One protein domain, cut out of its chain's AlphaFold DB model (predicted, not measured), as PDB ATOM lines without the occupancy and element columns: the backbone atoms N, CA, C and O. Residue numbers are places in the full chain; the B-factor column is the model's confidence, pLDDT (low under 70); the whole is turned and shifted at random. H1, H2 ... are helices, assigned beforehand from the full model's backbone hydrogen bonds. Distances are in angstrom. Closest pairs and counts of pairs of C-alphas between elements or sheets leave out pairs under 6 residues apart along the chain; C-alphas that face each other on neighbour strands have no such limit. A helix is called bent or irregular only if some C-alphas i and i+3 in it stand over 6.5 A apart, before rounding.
ATOM      1  N   GLN A 233     263.248 265.649 419.299       93.69
ATOM      2  CA  GLN A 233     263.719 264.531 418.486       93.69
ATOM      3  C   GLN A 233     262.645 263.449 418.378       93.69
ATOM      4  O   GLN A 233     262.345 263.023 417.271       93.69
ATOM      5  N   LEU A 234     261.986 263.103 419.489       93.12
ATOM      6  CA  LEU A 234     260.872 262.159 419.508       93.12
ATOM      7  C   LEU A 234     259.777 262.567 418.518       93.12
ATOM      8  O   LEU A 234     259.351 261.748 417.714       93.12
ATOM      9  N   TYR A 235     259.357 263.836 418.520       92.94
ATOM     10  CA  TYR A 235     258.398 264.320 417.521       92.94
ATOM     11  C   TYR A 235     258.894 264.081 416.089       92.94
ATOM     12  O   TYR A 235     258.146 263.583 415.251       92.94
ATOM     13  N   ALA A 236     260.138 264.475 415.796       92.38
ATOM     14  CA  ALA A 236     260.688 264.385 414.447       92.38
ATOM     15  C   ALA A 236     260.784 262.927 413.981       92.38
ATOM     16  O   ALA A 236     260.409 262.622 412.848       92.38
ATOM     17  N   ASP A 237     261.214 262.037 414.872       93.69
ATOM     18  CA  ASP A 237     261.348 260.611 414.615       93.69
ATOM     19  C   ASP A 237     259.985 259.959 414.387       93.69
ATOM     20  O   ASP A 237     259.814 259.226 413.418       93.69
ATOM     21  N   GLU A 238     258.995 260.234 415.237       92.81
ATOM     22  CA  GLU A 238     257.669 259.618 415.130       92.81
ATOM     23  C   GLU A 238     256.909 260.106 413.891       92.81
ATOM     24  O   GLU A 238     256.347 259.298 413.149       92.81
ATOM     25  N   VAL A 239     256.966 261.407 413.588       93.44
ATOM     26  CA  VAL A 239     256.398 261.949 412.344       93.44
ATOM     27  C   VAL A 239     257.120 261.373 411.123       93.44
ATOM     28  O   VAL A 239     256.465 260.948 410.168       93.44
ATOM     29  N   GLY A 240     258.454 261.306 411.157       94.81
ATOM     30  CA  GLY A 240     259.268 260.769 410.068       94.81
ATOM     31  C   GLY A 240     259.003 259.286 409.803       94.81
ATOM     32  O   GLY A 240     258.780 258.900 408.654       94.81
ATOM     33  N   LYS A 241     258.947 258.458 410.853       94.44
ATOM     34  CA  LYS A 241     258.581 257.033 410.762       94.44
ATOM     35  C   LYS A 241     257.188 256.863 410.173       94.44
ATOM     36  O   LYS A 241     257.003 256.036 409.283       94.44
ATOM     37  N   TYR A 242     256.223 257.664 410.625       94.81
ATOM     38  CA  TYR A 242     254.851 257.598 410.133       94.81
ATOM     39  C   TYR A 242     254.758 257.903 408.639       94.81
ATOM     40  O   TYR A 242     254.164 257.142 407.875       94.81
ATOM     41  N   GLN A 243     255.384 258.997 408.203       94.81
ATOM     42  CA  GLN A 243     255.390 259.396 406.797       94.81
ATOM     43  C   GLN A 243     256.139 258.394 405.919       94.81
ATOM     44  O   GLN A 243     255.638 258.040 404.853       94.81
ATOM     45  N   THR A 244     257.291 257.903 406.381       95.69
ATOM     46  CA  THR A 244     258.083 256.895 405.664       95.69
ATOM     47  C   THR A 244     257.282 255.616 405.486       95.69
ATOM     48  O   THR A 244     257.168 255.117 404.369       95.69
ATOM     49  N   LYS A 245     256.626 255.130 406.548       94.62
ATOM     50  CA  LYS A 245     255.854 253.890 406.463       94.62
ATOM     51  C   LYS A 245     254.672 254.005 405.510       94.62
ATOM     52  O   LYS A 245     254.426 253.102 404.717       94.62
ATOM     53  N   VAL A 246     253.964 255.132 405.535       92.69
ATOM     54  CA  VAL A 246     252.872 255.375 404.584       92.69
ATOM     55  C   VAL A 246     253.397 255.527 403.153       92.69
ATOM     56  O   VAL A 246     252.740 255.076 402.217       92.69
ATOM     57  N   ALA A 247     254.573 256.127 402.956       93.00
ATOM     58  CA  ALA A 247     255.195 256.226 401.639       93.00
ATOM     59  C   ALA A 247     255.586 254.848 401.076       93.00
ATOM     60  O   ALA A 247     255.330 254.603 399.897       93.00
ATOM     61  N   GLU A 248     256.120 253.948 401.908       94.56
ATOM     62  CA  GLU A 248     256.365 252.543 401.544       94.56
ATOM     63  C   GLU A 248     255.069 251.866 401.090       94.56
ATOM     64  O   GLU A 248     255.005 251.364 399.972       94.56
ATOM     65  N   MET A 249     253.994 251.964 401.880       92.69
ATOM     66  CA  MET A 249     252.694 251.371 401.528       92.69
ATOM     67  C   MET A 249     252.134 251.920 400.204       92.69
ATOM     68  O   MET A 249     251.560 251.184 399.402       92.69
ATOM     69  N   VAL A 250     252.310 253.222 399.943       91.19
ATOM     70  CA  VAL A 250     251.931 253.845 398.664       91.19
ATOM     71  C   VAL A 250     252.800 253.339 397.513       91.19
ATOM     72  O   VAL A 250     252.294 253.196 396.399       91.19
ATOM     73  N   SER A 251     254.087 253.085 397.754       93.44
ATOM     74  CA  SER A 251     254.980 252.494 396.756       93.44
ATOM     75  C   SER A 251     254.552 251.070 396.416       93.44
ATOM     76  O   SER A 251     254.346 250.770 395.242       93.44
ATOM     77  N   ASP A 252     254.303 250.243 397.432       93.94
ATOM     78  CA  ASP A 252     253.865 248.857 397.268       93.94
ATOM     79  C   ASP A 252     252.552 248.778 396.480       93.94
ATOM     80  O   ASP A 252     252.418 247.970 395.558       93.94
ATOM     81  N   TRP A 253     251.601 249.670 396.779       93.44
ATOM     82  CA  TRP A 253     250.359 249.794 396.016       93.44
ATOM     83  C   TRP A 253     250.608 250.179 394.553       93.44
ATOM     84  O   TRP A 253     250.059 249.549 393.649       93.44
ATOM     85  N   ARG A 254     251.466 251.174 394.285       92.50
ATOM     86  CA  ARG A 254     251.806 251.562 392.902       92.50
ATOM     87  C   ARG A 254     252.431 250.407 392.131       92.50
ATOM     88  O   ARG A 254     252.130 250.236 390.951       92.50
ATOM     89  N   ASP A 255     253.288 249.628 392.775       94.94
ATOM     90  CA  ASP A 255     253.955 248.498 392.134       94.94
ATOM     91  C   ASP A 255     253.014 247.300 391.952       94.94
ATOM     92  O   ASP A 255     253.128 246.581 390.959       94.94
ATOM     93  N   ALA A 256     252.025 247.113 392.831       93.19
ATOM     94  CA  ALA A 256     250.930 246.169 392.613       93.19
ATOM     95  C   ALA A 256     250.056 246.573 391.413       93.19
ATOM     96  O   ALA A 256     249.833 245.759 390.519       93.19
ATOM     97  N   VAL A 257     249.649 247.844 391.325       91.56
ATOM     98  CA  VAL A 257     248.858 248.358 390.193       91.56
ATOM     99  C   VAL A 257     249.621 248.211 388.877       91.56
ATOM    100  O   VAL A 257     249.054 247.749 387.893       91.56
ATOM    101  N   LYS A 258     250.921 248.534 388.840       93.00
ATOM    102  CA  LYS A 258     251.752 248.359 387.634       93.00
ATOM    103  C   LYS A 258     251.842 246.906 387.163       93.00
ATOM    104  O   LYS A 258     251.964 246.695 385.961       93.00
ATOM    105  N   ARG A 259     251.813 245.930 388.078       93.56
ATOM    106  CA  ARG A 259     251.830 244.499 387.731       93.56
ATOM    107  C   ARG A 259     250.511 244.041 387.115       93.56
ATOM    108  O   ARG A 259     250.531 243.252 386.179       93.56
ATOM    109  N   GLU A 260     249.391 244.564 387.602       91.44
ATOM    110  CA  GLU A 260     248.049 244.189 387.141       91.44
ATOM    111  C   GLU A 260     247.595 244.958 385.884       91.44
ATOM    112  O   GLU A 260     246.838 244.437 385.063       91.44
ATOM    113  N   LEU A 261     248.097 246.185 385.684       89.75
ATOM    114  CA  LEU A 261     247.707 247.074 384.583       89.75
ATOM    115  C   LEU A 261     247.802 246.431 383.179       89.75
ATOM    116  O   LEU A 261     246.878 246.641 382.388       89.75
ATOM    117  N   PRO A 262     248.863 245.671 382.821       92.12
ATOM    118  CA  PRO A 262     248.956 245.018 381.515       92.12
ATOM    119  C   PRO A 262     247.839 243.994 381.309       92.12
ATOM    120  O   PRO A 262     247.156 244.038 380.290       92.12
ATOM    121  N   ALA A 263     247.577 243.154 382.315       90.75
ATOM    122  CA  ALA A 263     246.534 242.135 382.252       90.75
ATOM    123  C   ALA A 263     245.129 242.752 382.145       90.75
ATOM    124  O   ALA A 263     244.247 242.201 381.486       90.75
ATOM    125  N   TRP A 264     244.896 243.908 382.775       90.94
ATOM    126  CA  TRP A 264     243.625 244.625 382.639       90.94
ATOM    127  C   TRP A 264     243.447 245.251 381.254       90.94
ATOM    128  O   TRP A 264     242.347 245.204 380.698       90.94
ATOM    129  N   LYS A 265     244.527 245.784 380.671       88.31
ATOM    130  CA  LYS A 265     244.528 246.336 379.309       88.31
ATOM    131  C   LYS A 265     244.341 245.258 378.243       88.31
ATOM    132  O   LYS A 265     243.569 245.472 377.316       88.31
ATOM    133  N   GLU A 266     244.976 244.097 378.393       91.19
ATOM    134  CA  GLU A 266     244.791 242.949 377.489       91.19
ATOM    135  C   GLU A 266     243.348 242.432 377.490       91.19
ATOM    136  O   GLU A 266     242.830 242.029 376.452       91.19
ATOM    137  N   LYS A 267     242.653 242.522 378.631       89.50
ATOM    138  CA  LYS A 267     241.220 242.206 378.749       89.50
ATOM    139  C   LYS A 267     240.299 243.267 378.127       89.50
ATOM    140  O   LYS A 267     239.083 243.126 378.221       89.50
ATOM    141  N   GLY A 268     240.846 244.329 377.533       89.50
ATOM    142  CA  GLY A 268     240.074 245.415 376.931       89.50
ATOM    143  C   GLY A 268     239.252 246.219 377.943       89.50
ATOM    144  O   GLY A 268     238.212 246.765 377.580       89.50
ATOM    145  N   MET A 269     239.668 246.270 379.218       90.19
ATOM    146  CA  MET A 269     238.911 246.999 380.239       90.19
ATOM    147  C   MET A 269     238.854 248.497 379.941       90.19
ATOM    148  O   MET A 269     239.853 249.130 379.596       90.19
ATOM    149  N   HIS A 270     237.674 249.076 380.150       91.25
ATOM    150  CA  HIS A 270     237.463 250.515 380.080       91.25
ATOM    151  C   HIS A 270     238.212 251.238 381.215       91.25
ATOM    152  O   HIS A 270     238.281 250.731 382.336       91.25
ATOM    153  N   GLN A 271     238.716 252.454 380.964       89.06
ATOM    154  CA  GLN A 271     239.521 253.219 381.934       89.06
ATOM    155  C   GLN A 271     238.822 253.395 383.294       89.06
ATOM    156  O   GLN A 271     239.448 253.236 384.333       89.06
ATOM    157  N   MET A 272     237.507 253.633 383.294       90.50
ATOM    158  CA  MET A 272     236.726 253.797 384.528       90.50
ATOM    159  C   MET A 272     236.723 252.540 385.420       90.50
ATOM    160  O   MET A 272     236.704 252.646 386.643       90.50
ATOM    161  N   GLU A 273     236.764 251.346 384.821       89.50
ATOM    162  CA  GLU A 273     236.847 250.074 385.553       89.50
ATOM    163  C   GLU A 273     238.258 249.863 386.122       89.50
ATOM    164  O   GLU A 273     238.408 249.411 387.257       89.50
ATOM    165  N   ILE A 274     239.293 250.244 385.361       89.00
ATOM    166  CA  ILE A 274     240.688 250.239 385.825       89.00
ATOM    167  C   ILE A 274     240.847 251.168 387.033       89.00
ATOM    168  O   ILE A 274     241.463 250.783 388.028       89.00
ATOM    169  N   ASP A 275     240.259 252.364 386.975       89.44
ATOM    170  CA  ASP A 275     240.299 253.323 388.076       89.44
ATOM    171  C   ASP A 275     239.577 252.764 389.311       89.44
ATOM    172  O   ASP A 275     240.145 252.800 390.403       89.44
ATOM    173  N   ARG A 276     238.382 252.164 389.152       91.56
ATOM    174  CA  ARG A 276     237.654 251.524 390.263       91.56
ATOM    175  C   ARG A 276     238.495 250.444 390.947       91.56
ATOM    176  O   ARG A 276     238.686 250.510 392.157       91.56
ATOM    177  N   ARG A 277     239.067 249.509 390.182       89.94
ATOM    178  CA  ARG A 277     239.924 248.434 390.725       89.94
ATOM    179  C   ARG A 277     241.186 248.969 391.390       89.94
ATOM    180  O   ARG A 277     241.628 248.448 392.407       89.94
ATOM    181  N   THR A 278     241.759 250.035 390.838       89.31
ATOM    182  CA  THR A 278     242.924 250.715 391.417       89.31
ATOM    183  C   THR A 278     242.596 251.330 392.781       89.31
ATOM    184  O   THR A 278     243.433 251.284 393.688       89.31
ATOM    185  N   TYR A 279     241.386 251.878 392.946       87.44
ATOM    186  CA  TYR A 279     240.881 252.365 394.233       87.44
ATOM    187  C   TYR A 279     240.587 251.230 395.216       87.44
ATOM    188  O   TYR A 279     241.046 251.322 396.350       87.44
ATOM    189  N   GLU A 280     239.913 250.161 394.789       89.44
ATOM    190  CA  GLU A 280     239.653 248.970 395.619       89.44
ATOM    191  C   GLU A 280     240.972 248.384 396.158       89.44
ATOM    192  O   GLU A 280     241.159 248.260 397.366       89.44
ATOM    193  N   MET A 281     241.968 248.184 395.285       89.75
ATOM    194  CA  MET A 281     243.310 247.741 395.694       89.75
ATOM    195  C   MET A 281     243.992 248.710 396.664       89.75
ATOM    196  O   MET A 281     244.800 248.296 397.496       89.75
ATOM    197  N   ARG A 282     243.727 250.015 396.547       88.19
ATOM    198  CA  ARG A 282     244.293 251.001 397.469       88.19
ATOM    199  C   ARG A 282     243.685 250.865 398.857       88.19
ATOM    200  O   ARG A 282     244.428 251.000 399.823       88.19
ATOM    201  N   GLU A 283     242.376 250.653 398.951       85.38
ATOM    202  CA  GLU A 283     241.681 250.469 400.229       85.38
ATOM    203  C   GLU A 283     242.154 249.209 400.948       85.38
ATOM    204  O   GLU A 283     242.428 249.270 402.148       85.38
ATOM    205  N   ASP A 284     242.359 248.122 400.204       86.00
ATOM    206  CA  ASP A 284     242.868 246.860 400.746       86.00
ATOM    207  C   ASP A 284     244.308 246.986 401.268       86.00
ATOM    208  O   ASP A 284     244.649 246.468 402.332       86.00
ATOM    209  N   MET A 285     245.176 247.684 400.527       86.50
ATOM    210  CA  MET A 285     246.598 247.808 400.876       86.50
ATOM    211  C   MET A 285     246.889 248.946 401.860       86.50
ATOM    212  O   MET A 285     247.881 248.897 402.590       86.50
ATOM    213  N   ILE A 286     246.062 249.993 401.871       86.12
ATOM    214  CA  ILE A 286     246.222 251.187 402.708       86.12
ATOM    215  C   ILE A 286     244.868 251.527 403.338       86.12
ATOM    216  O   ILE A 286     244.160 252.407 402.835       86.12
ATOM    217  N   PRO A 287     244.526 250.879 404.464       77.56
ATOM    218  CA  PRO A 287     243.234 251.071 405.104       77.56
ATOM    219  C   PRO A 287     242.975 252.542 405.440       77.56
ATOM    220  O   PRO A 287     243.834 253.245 405.985       77.56
ATOM    221  N   TYR A 288     241.762 253.017 405.153       72.56
ATOM    222  CA  TYR A 288     241.312 254.334 405.615       72.56
ATOM    223  C   TYR A 288     241.086 254.366 407.133       72.56
ATOM    224  O   TYR A 288     241.227 255.424 407.750       72.56
ATOM    225  N   SER A 289     240.780 253.213 407.731       71.31
ATOM    226  CA  SER A 289     240.660 252.991 409.169       71.31
ATOM    227  C   SER A 289     241.878 252.215 409.679       71.31
ATOM    228  O   SER A 289     242.058 251.035 409.392       71.31
ATOM    229  N   GLY A 290     242.749 252.879 410.437       80.38
ATOM    230  CA  GLY A 290     243.927 252.236 411.012       80.38
ATOM    231  C   GLY A 290     244.937 253.220 411.586       80.38
ATOM    232  O   GLY A 290     244.757 254.439 411.529       80.38
ATOM    233  N   PHE A 291     246.027 252.678 412.132       88.50
ATOM    234  CA  PHE A 291     247.122 253.492 412.655       88.50
ATOM    235  C   PHE A 291     247.801 254.286 411.531       88.50
ATOM    236  O   PHE A 291     247.816 255.515 411.578       88.50
ATOM    237  N   PHE A 292     248.291 253.616 410.483       90.06
ATOM    238  CA  PHE A 292     248.884 254.262 409.308       90.06
ATOM    239  C   PHE A 292     247.814 254.582 408.266       90.06
ATOM    240  O   PHE A 292     247.215 253.678 407.697       90.06
ATOM    241  N   THR A 293     247.600 255.868 407.983       88.62
ATOM    242  CA  THR A 293     246.629 256.307 406.976       88.62
ATOM    243  C   THR A 293     247.245 257.326 406.025       88.62
ATOM    244  O   THR A 293     247.955 258.258 406.424       88.62
ATOM    245  N   SER A 294     246.922 257.190 404.736       84.81
ATOM    246  CA  SER A 294     247.396 258.134 403.713       84.81
ATOM    247  C   SER A 294     246.851 259.554 403.898       84.81
ATOM    248  O   SER A 294     247.518 260.522 403.526       84.81
ATOM    249  N   ASN A 295     245.678 259.693 404.521       87.31
ATOM    250  CA  ASN A 295     245.052 260.984 404.788       87.31
ATOM    251  C   ASN A 295     245.780 261.769 405.881       87.31
ATOM    252  O   ASN A 295     245.934 262.980 405.737       87.31
ATOM    253  N   VAL A 296     246.238 261.102 406.945       89.56
ATOM    254  CA  VAL A 296     246.975 261.747 408.042       89.56
ATOM    255  C   VAL A 296     248.409 262.063 407.622       89.56
ATOM    256  O   VAL A 296     248.873 263.172 407.865       89.56
ATOM    257  N   ALA A 297     249.091 261.160 406.908       89.69
ATOM    258  CA  ALA A 297     250.497 261.349 406.521       89.69
ATOM    259  C   ALA A 297     250.757 262.591 405.648       89.69
ATOM    260  O   ALA A 297     251.858 263.140 405.665       89.69
ATOM    261  N   ARG A 298     249.748 263.040 404.889       87.06
ATOM    262  CA  ARG A 298     249.809 264.246 404.042       87.06
ATOM    263  C   ARG A 298     249.565 265.552 404.805       87.06
ATOM    264  O   ARG A 298     249.666 266.625 404.216       87.06
ATOM    265  N   ARG A 299     249.174 265.481 406.081       91.00
ATOM    266  CA  ARG A 299     248.884 266.651 406.921       91.00
ATOM    267  C   ARG A 299     250.156 267.170 407.592       91.00
ATOM    268  O   ARG A 299     251.221 266.566 407.516       91.00
ATOM    269  N   HIS A 300     250.029 268.306 408.277       89.81
ATOM    270  CA  HIS A 300     251.098 268.840 409.116       89.81
ATOM    271  C   HIS A 300     251.476 267.864 410.236       89.81
ATOM    272  O   HIS A 300     250.615 267.158 410.766       89.81
ATOM    273  N   GLY A 301     252.750 267.887 410.641       89.00
ATOM    274  CA  GLY A 301     253.283 266.999 411.679       89.00
ATOM    275  C   GLY A 301     252.514 267.054 413.002       89.00
ATOM    276  O   GLY A 301     252.420 266.044 413.682       89.00
ATOM    277  N   ASP A 302     251.872 268.177 413.331       89.88
ATOM    278  CA  ASP A 302     251.064 268.308 414.553       89.88
ATOM    279  C   ASP A 302     249.780 267.470 414.512       89.88
ATOM    280  O   ASP A 302     249.340 266.931 415.526       89.88
ATOM    281  N   ILE A 303     249.188 267.314 413.326       91.69
ATOM    282  CA  ILE A 303     248.042 266.421 413.128       91.69
ATOM    283  C   ILE A 303     248.517 264.969 413.201       91.69
ATOM    284  O   ILE A 303     247.853 264.140 413.818       91.69
ATOM    285  N   ILE A 304     249.687 264.679 412.623       92.56
ATOM    286  CA  ILE A 304     250.300 263.348 412.664       92.56
ATOM    287  C   ILE A 304     250.623 262.954 414.108       92.56
ATOM    288  O   ILE A 304     250.208 261.886 414.535       92.56
ATOM    289  N   ILE A 305     251.287 263.811 414.892       92.31
ATOM    290  CA  ILE A 305     251.642 263.486 416.279       92.31
ATOM    291  C   ILE A 305     250.400 263.352 417.160       92.31
ATOM    292  O   ILE A 305     250.359 262.461 418.000       92.31
ATOM    293  N   ARG A 306     249.364 264.180 416.947       91.50
ATOM    294  CA  ARG A 306     248.084 264.042 417.656       91.50
ATOM    295  C   ARG A 306     247.442 262.688 417.356       91.50
ATOM    296  O   ARG A 306     246.974 262.037 418.283       91.50
ATOM    297  N   HIS A 307     247.451 262.271 416.090       92.06
ATOM    298  CA  HIS A 307     246.980 260.947 415.686       92.06
ATOM    299  C   HIS A 307     247.830 259.844 416.314       92.06
ATOM    300  O   HIS A 307     247.284 258.944 416.919       92.06
ATOM    301  N   ILE A 308     249.160 259.922 416.268       91.69
ATOM    302  CA  ILE A 308     250.033 258.921 416.904       91.69
ATOM    303  C   ILE A 308     249.735 258.807 418.406       91.69
ATOM    304  O   ILE A 308     249.545 257.706 418.919       91.69
ATOM    305  N   CYS A 309     249.624 259.942 419.097       90.44
ATOM    306  CA  CYS A 309     249.347 259.982 420.527       90.44
ATOM    307  C   CYS A 309     247.970 259.411 420.885       90.44
ATOM    308  O   CYS A 309     247.836 258.847 421.962       90.44
ATOM    309  N   SER A 310     246.960 259.486 420.006       90.56
ATOM    310  CA  SER A 310     245.656 258.860 420.281       90.56
ATOM    311  C   SER A 310     245.703 257.328 420.281       90.56
ATOM    312  O   SER A 310     244.760 256.697 420.747       90.56
ATOM    313  N   TYR A 311     246.779 256.728 419.758       88.88
ATOM    314  CA  TYR A 311     247.018 255.281 419.793       88.88
ATOM    315  C   TYR A 311     248.033 254.865 420.867       88.88
ATOM    316  O   TYR A 311     248.205 253.671 421.109       88.88
ATOM    317  N   TRP A 312     248.711 255.811 421.523       88.69
ATOM    318  CA  TRP A 312     249.589 255.501 422.648       88.69
ATOM    319  C   TRP A 312     248.755 255.206 423.893       88.69
ATOM    320  O   TRP A 312     248.181 256.102 424.504       88.69
ATOM    321  N   THR A 313     248.706 253.934 424.279       82.12
ATOM    322  CA  THR A 313     248.022 253.474 425.498       82.12
ATOM    323  C   THR A 313     248.874 253.637 426.756       82.12
ATOM    324  O   THR A 313     248.341 253.685 427.860       82.12
ATOM    325  N   THR A 314     250.196 253.723 426.593       83.06
ATOM    326  CA  THR A 314     251.183 253.946 427.658       83.06
ATOM    327  C   THR A 314     252.276 254.883 427.151       83.06
ATOM    328  O   THR A 314     252.343 255.157 425.953       83.06
ATOM    329  N   LEU A 315     253.119 255.395 428.053       85.25
ATOM    330  CA  LEU A 315     254.254 256.266 427.719       85.25
ATOM    331  C   LEU A 315     255.616 255.599 427.964       85.25
ATOM    332  O   LEU A 315     256.651 256.213 427.719       85.25
ATOM    333  N   ASP A 316     255.624 254.350 428.431       83.19
ATOM    334  CA  ASP A 316     256.826 253.646 428.896       83.19
ATOM    335  C   ASP A 316     257.788 253.294 427.753       83.19
ATOM    336  O   ASP A 316     258.990 253.129 427.958       83.19
ATOM    337  N   HIS A 317     257.275 253.206 426.522       84.50
ATOM    338  CA  HIS A 317     258.088 252.984 425.326       84.50
ATOM    339  C   HIS A 317     258.876 254.228 424.900       84.50
ATOM    340  O   HIS A 317     259.773 254.127 424.054       84.50
ATOM    341  N   LEU A 318     258.555 255.403 425.448       87.44
ATOM    342  CA  LEU A 318     259.203 256.656 425.087       87.44
ATOM    343  C   LEU A 318     260.528 256.818 425.835       87.44
ATOM    344  O   LEU A 318     260.594 256.787 427.059       87.44
ATOM    345  N   LYS A 319     261.601 257.089 425.090       87.69
ATOM    346  CA  LYS A 319     262.938 257.354 425.646       87.69
ATOM    347  C   LYS A 319     263.118 258.823 426.043       87.69
ATOM    348  O   LYS A 319     264.101 259.453 425.664       87.69
ATOM    349  N   ILE A 320     262.143 259.378 426.760       88.38
ATOM    350  CA  ILE A 320     262.193 260.739 427.303       88.38
ATOM    351  C   ILE A 320     261.821 260.711 428.783       88.38
ATOM    352  O   ILE A 320     261.035 259.876 429.225       88.38
ATOM    353  N   ASN A 321     262.343 261.655 429.556       86.50
ATOM    354  CA  ASN A 321     261.853 261.906 430.900       86.50
ATOM    355  C   ASN A 321     260.452 262.522 430.804       86.50
ATOM    356  O   ASN A 321     260.308 263.697 430.471       86.50
ATOM    357  N   THR A 322     259.420 261.732 431.089       83.06
ATOM    358  CA  THR A 322     258.018 262.175 431.055       83.06
ATOM    359  C   THR A 322     257.646 263.053 432.248       83.06
ATOM    360  O   THR A 322     256.539 263.577 432.295       83.06
ATOM    361  N   LEU A 323     258.538 263.214 433.234       78.94
ATOM    362  CA  LEU A 323     258.327 264.001 434.453       78.94
ATOM    363  C   LEU A 323     257.076 263.615 435.252       78.94
ATOM    364  O   LEU A 323     256.621 264.384 436.092       78.94
ATOM    365  N   GLY A 324     256.542 262.412 435.033       76.69
ATOM    366  CA  GLY A 324     255.322 261.934 435.675       76.69
ATOM    367  C   GLY A 324     254.034 262.217 434.901       76.69
ATOM    368  O   GLY A 324     252.964 261.931 435.441       76.69
ATOM    369  N   TYR A 325     254.105 262.730 433.664       79.12
ATOM    370  CA  TYR A 325     252.979 262.656 432.732       79.12
ATOM    371  C   TYR A 325     252.600 261.192 432.501       79.12
ATOM    372  O   TYR A 325     253.471 260.335 432.350       79.12
ATOM    373  N   ARG A 326     251.293 260.917 432.520       77.06
ATOM    374  CA  ARG A 326     250.738 259.557 432.398       77.06
ATOM    375  C   ARG A 326     249.915 259.361 431.133       77.06
ATOM    376  O   ARG A 326     249.684 258.223 430.748       77.06
ATOM    377  N   ASP A 327     249.482 260.453 430.508       78.56
ATOM    378  CA  ASP A 327     248.617 260.432 429.335       78.56
ATOM    379  C   ASP A 327     249.323 261.068 428.130       78.56
ATOM    380  O   ASP A 327     249.946 262.131 428.227       78.56
ATOM    381  N   ALA A 328     249.202 260.419 426.975       81.69
ATOM    382  CA  ALA A 328     249.682 260.925 425.700       81.69
ATOM    383  C   ALA A 328     249.036 262.267 425.333       81.69
ATOM    384  O   ALA A 328     249.708 263.108 424.739       81.69
ATOM    385  N   SER A 329     247.790 262.528 425.746       77.50
ATOM    386  CA  SER A 329     247.130 263.828 425.535       77.50
ATOM    387  C   SER A 329     247.936 265.001 426.121       77.50
ATOM    388  O   SER A 329     248.028 266.066 425.508       77.50
ATOM    389  N   GLN A 330     248.603 264.780 427.259       76.06
ATOM    390  CA  GLN A 330     249.449 265.764 427.937       76.06
ATOM    391  C   GLN A 330     250.765 265.986 427.177       76.06
ATOM    392  O   GLN A 330     251.258 267.113 427.099       76.06
ATOM    393  N   LEU A 331     251.303 264.930 426.556       82.31
ATOM    394  CA  LEU A 331     252.478 265.027 425.691       82.31
ATOM    395  C   LEU A 331     252.169 265.706 424.358       82.31
ATOM    396  O   LEU A 331     253.029 266.425 423.860       82.31
ATOM    397  N   VAL A 332     250.966 265.545 423.788       84.19
ATOM    398  CA  VAL A 332     250.595 266.187 422.510       84.19
ATOM    399  C   VAL A 332     250.853 267.686 422.573       84.19
ATOM    400  O   VAL A 332     251.503 268.225 421.679       84.19
ATOM    401  N   ALA A 333     250.403 268.351 423.642       79.88
ATOM    402  CA  ALA A 333     250.623 269.783 423.837       79.88
ATOM    403  C   ALA A 333     252.122 270.132 423.837       79.88
ATOM    404  O   ALA A 333     252.538 271.096 423.190       79.88
ATOM    405  N   ALA A 334     252.935 269.299 424.491       79.69
ATOM    406  CA  ALA A 334     254.379 269.457 424.586       79.69
ATOM    407  C   ALA A 334     255.142 269.035 423.317       79.69
ATOM    408  O   ALA A 334     256.316 269.364 423.184       79.69
ATOM    409  N   LEU A 335     254.509 268.345 422.370       86.25
ATOM    410  CA  LEU A 335     255.135 267.916 421.118       86.25
ATOM    411  C   LEU A 335     254.700 268.760 419.912       86.25
ATOM    412  O   LEU A 335     255.211 268.550 418.820       86.25
ATOM    413  N   THR A 336     253.808 269.738 420.077       83.31
ATOM    414  CA  THR A 336     253.367 270.607 418.970       83.31
ATOM    415  C   THR A 336     254.510 271.398 418.308       83.31
ATOM    416  O   THR A 336     255.563 271.662 418.893       83.31
TER     417      THR A 336
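What this domain is: This is residues 233 to 336 of the 407 residues of an uncharacterized protein of Phytophthora rubi (UniProt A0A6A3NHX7). One long helix, H1, makes one side of a rod; the chain then folds back, and H2, H3 and H4 follow one after another along it, with H5 beside H4 near the end where H1 begins. At that end residues 312 to 327 form a long loop. The printed part has 104 residues with five named helices, H1 to H5 in order, and no named strand; its class is all helix. It is loose, with a radius of gyration of the C-alphas of 18.5 A and spans of 63 by 21 by 19 A.

Where its parts are: H1, residues 233 to 266, is 50.0 A long, from C-alpha 233 at (263.719, 264.531, 418.486) to C-alpha 266 at (244.791, 242.949, 377.489). It has a kink of 30 degrees near residue 260 and is only just irregular, with C-alphas 259 and 262 6.9 A apart. H2, residues 271 to 285, measures 20.9 A; H3, residues 294 to 297, 5.3 A; H4, residues 301 to 311, 15.6 A. H5, residues 328 to 335, measures 10.0 A and ends at (255.135, 267.916, 421.118).

How they stand to each other: H1 and H4 are the hubs, touching three helices each. H1, with residues 249 to 264 alone, touches H2 in a helical hairpin, a steep tilt of 39 degrees, opposite ways; the closest C-alphas, of Trp 253 and Arg 282, are 6.4 A apart. Residues 242 to 246 alone touch H3, closest at Gln 243 and Ala 297, C-alphas 5.3 A apart. Residues 235 to 242 alone touch H4, about perpendicular at 89 degrees, closest at the C-alphas of Val 239 and Gly 301, 6.0 A. H4 and H5 touch as a helical hairpin, a shallow tilt of 19 degrees, opposite ways, closest at the C-alphas of Cys 309 and Ala 328, 5.3 A. H2 and H3 are apart. Every O i to N i+4 pair is within hydrogen-bond range in H2, against 28 of 30 in H1, 6 of 7 in H4 and 2 of 4 in H5; H3 is too short for such a pair.

The domain as a whole: The C-alphas of Gly 268 and Leu 323, the two farthest apart, are 63.1 A apart. The printed part has no cut. The link from H4 to H5, 16 residues, is long. Mean pLDDT of the printed part is 88.3, and no printed residue is under 70.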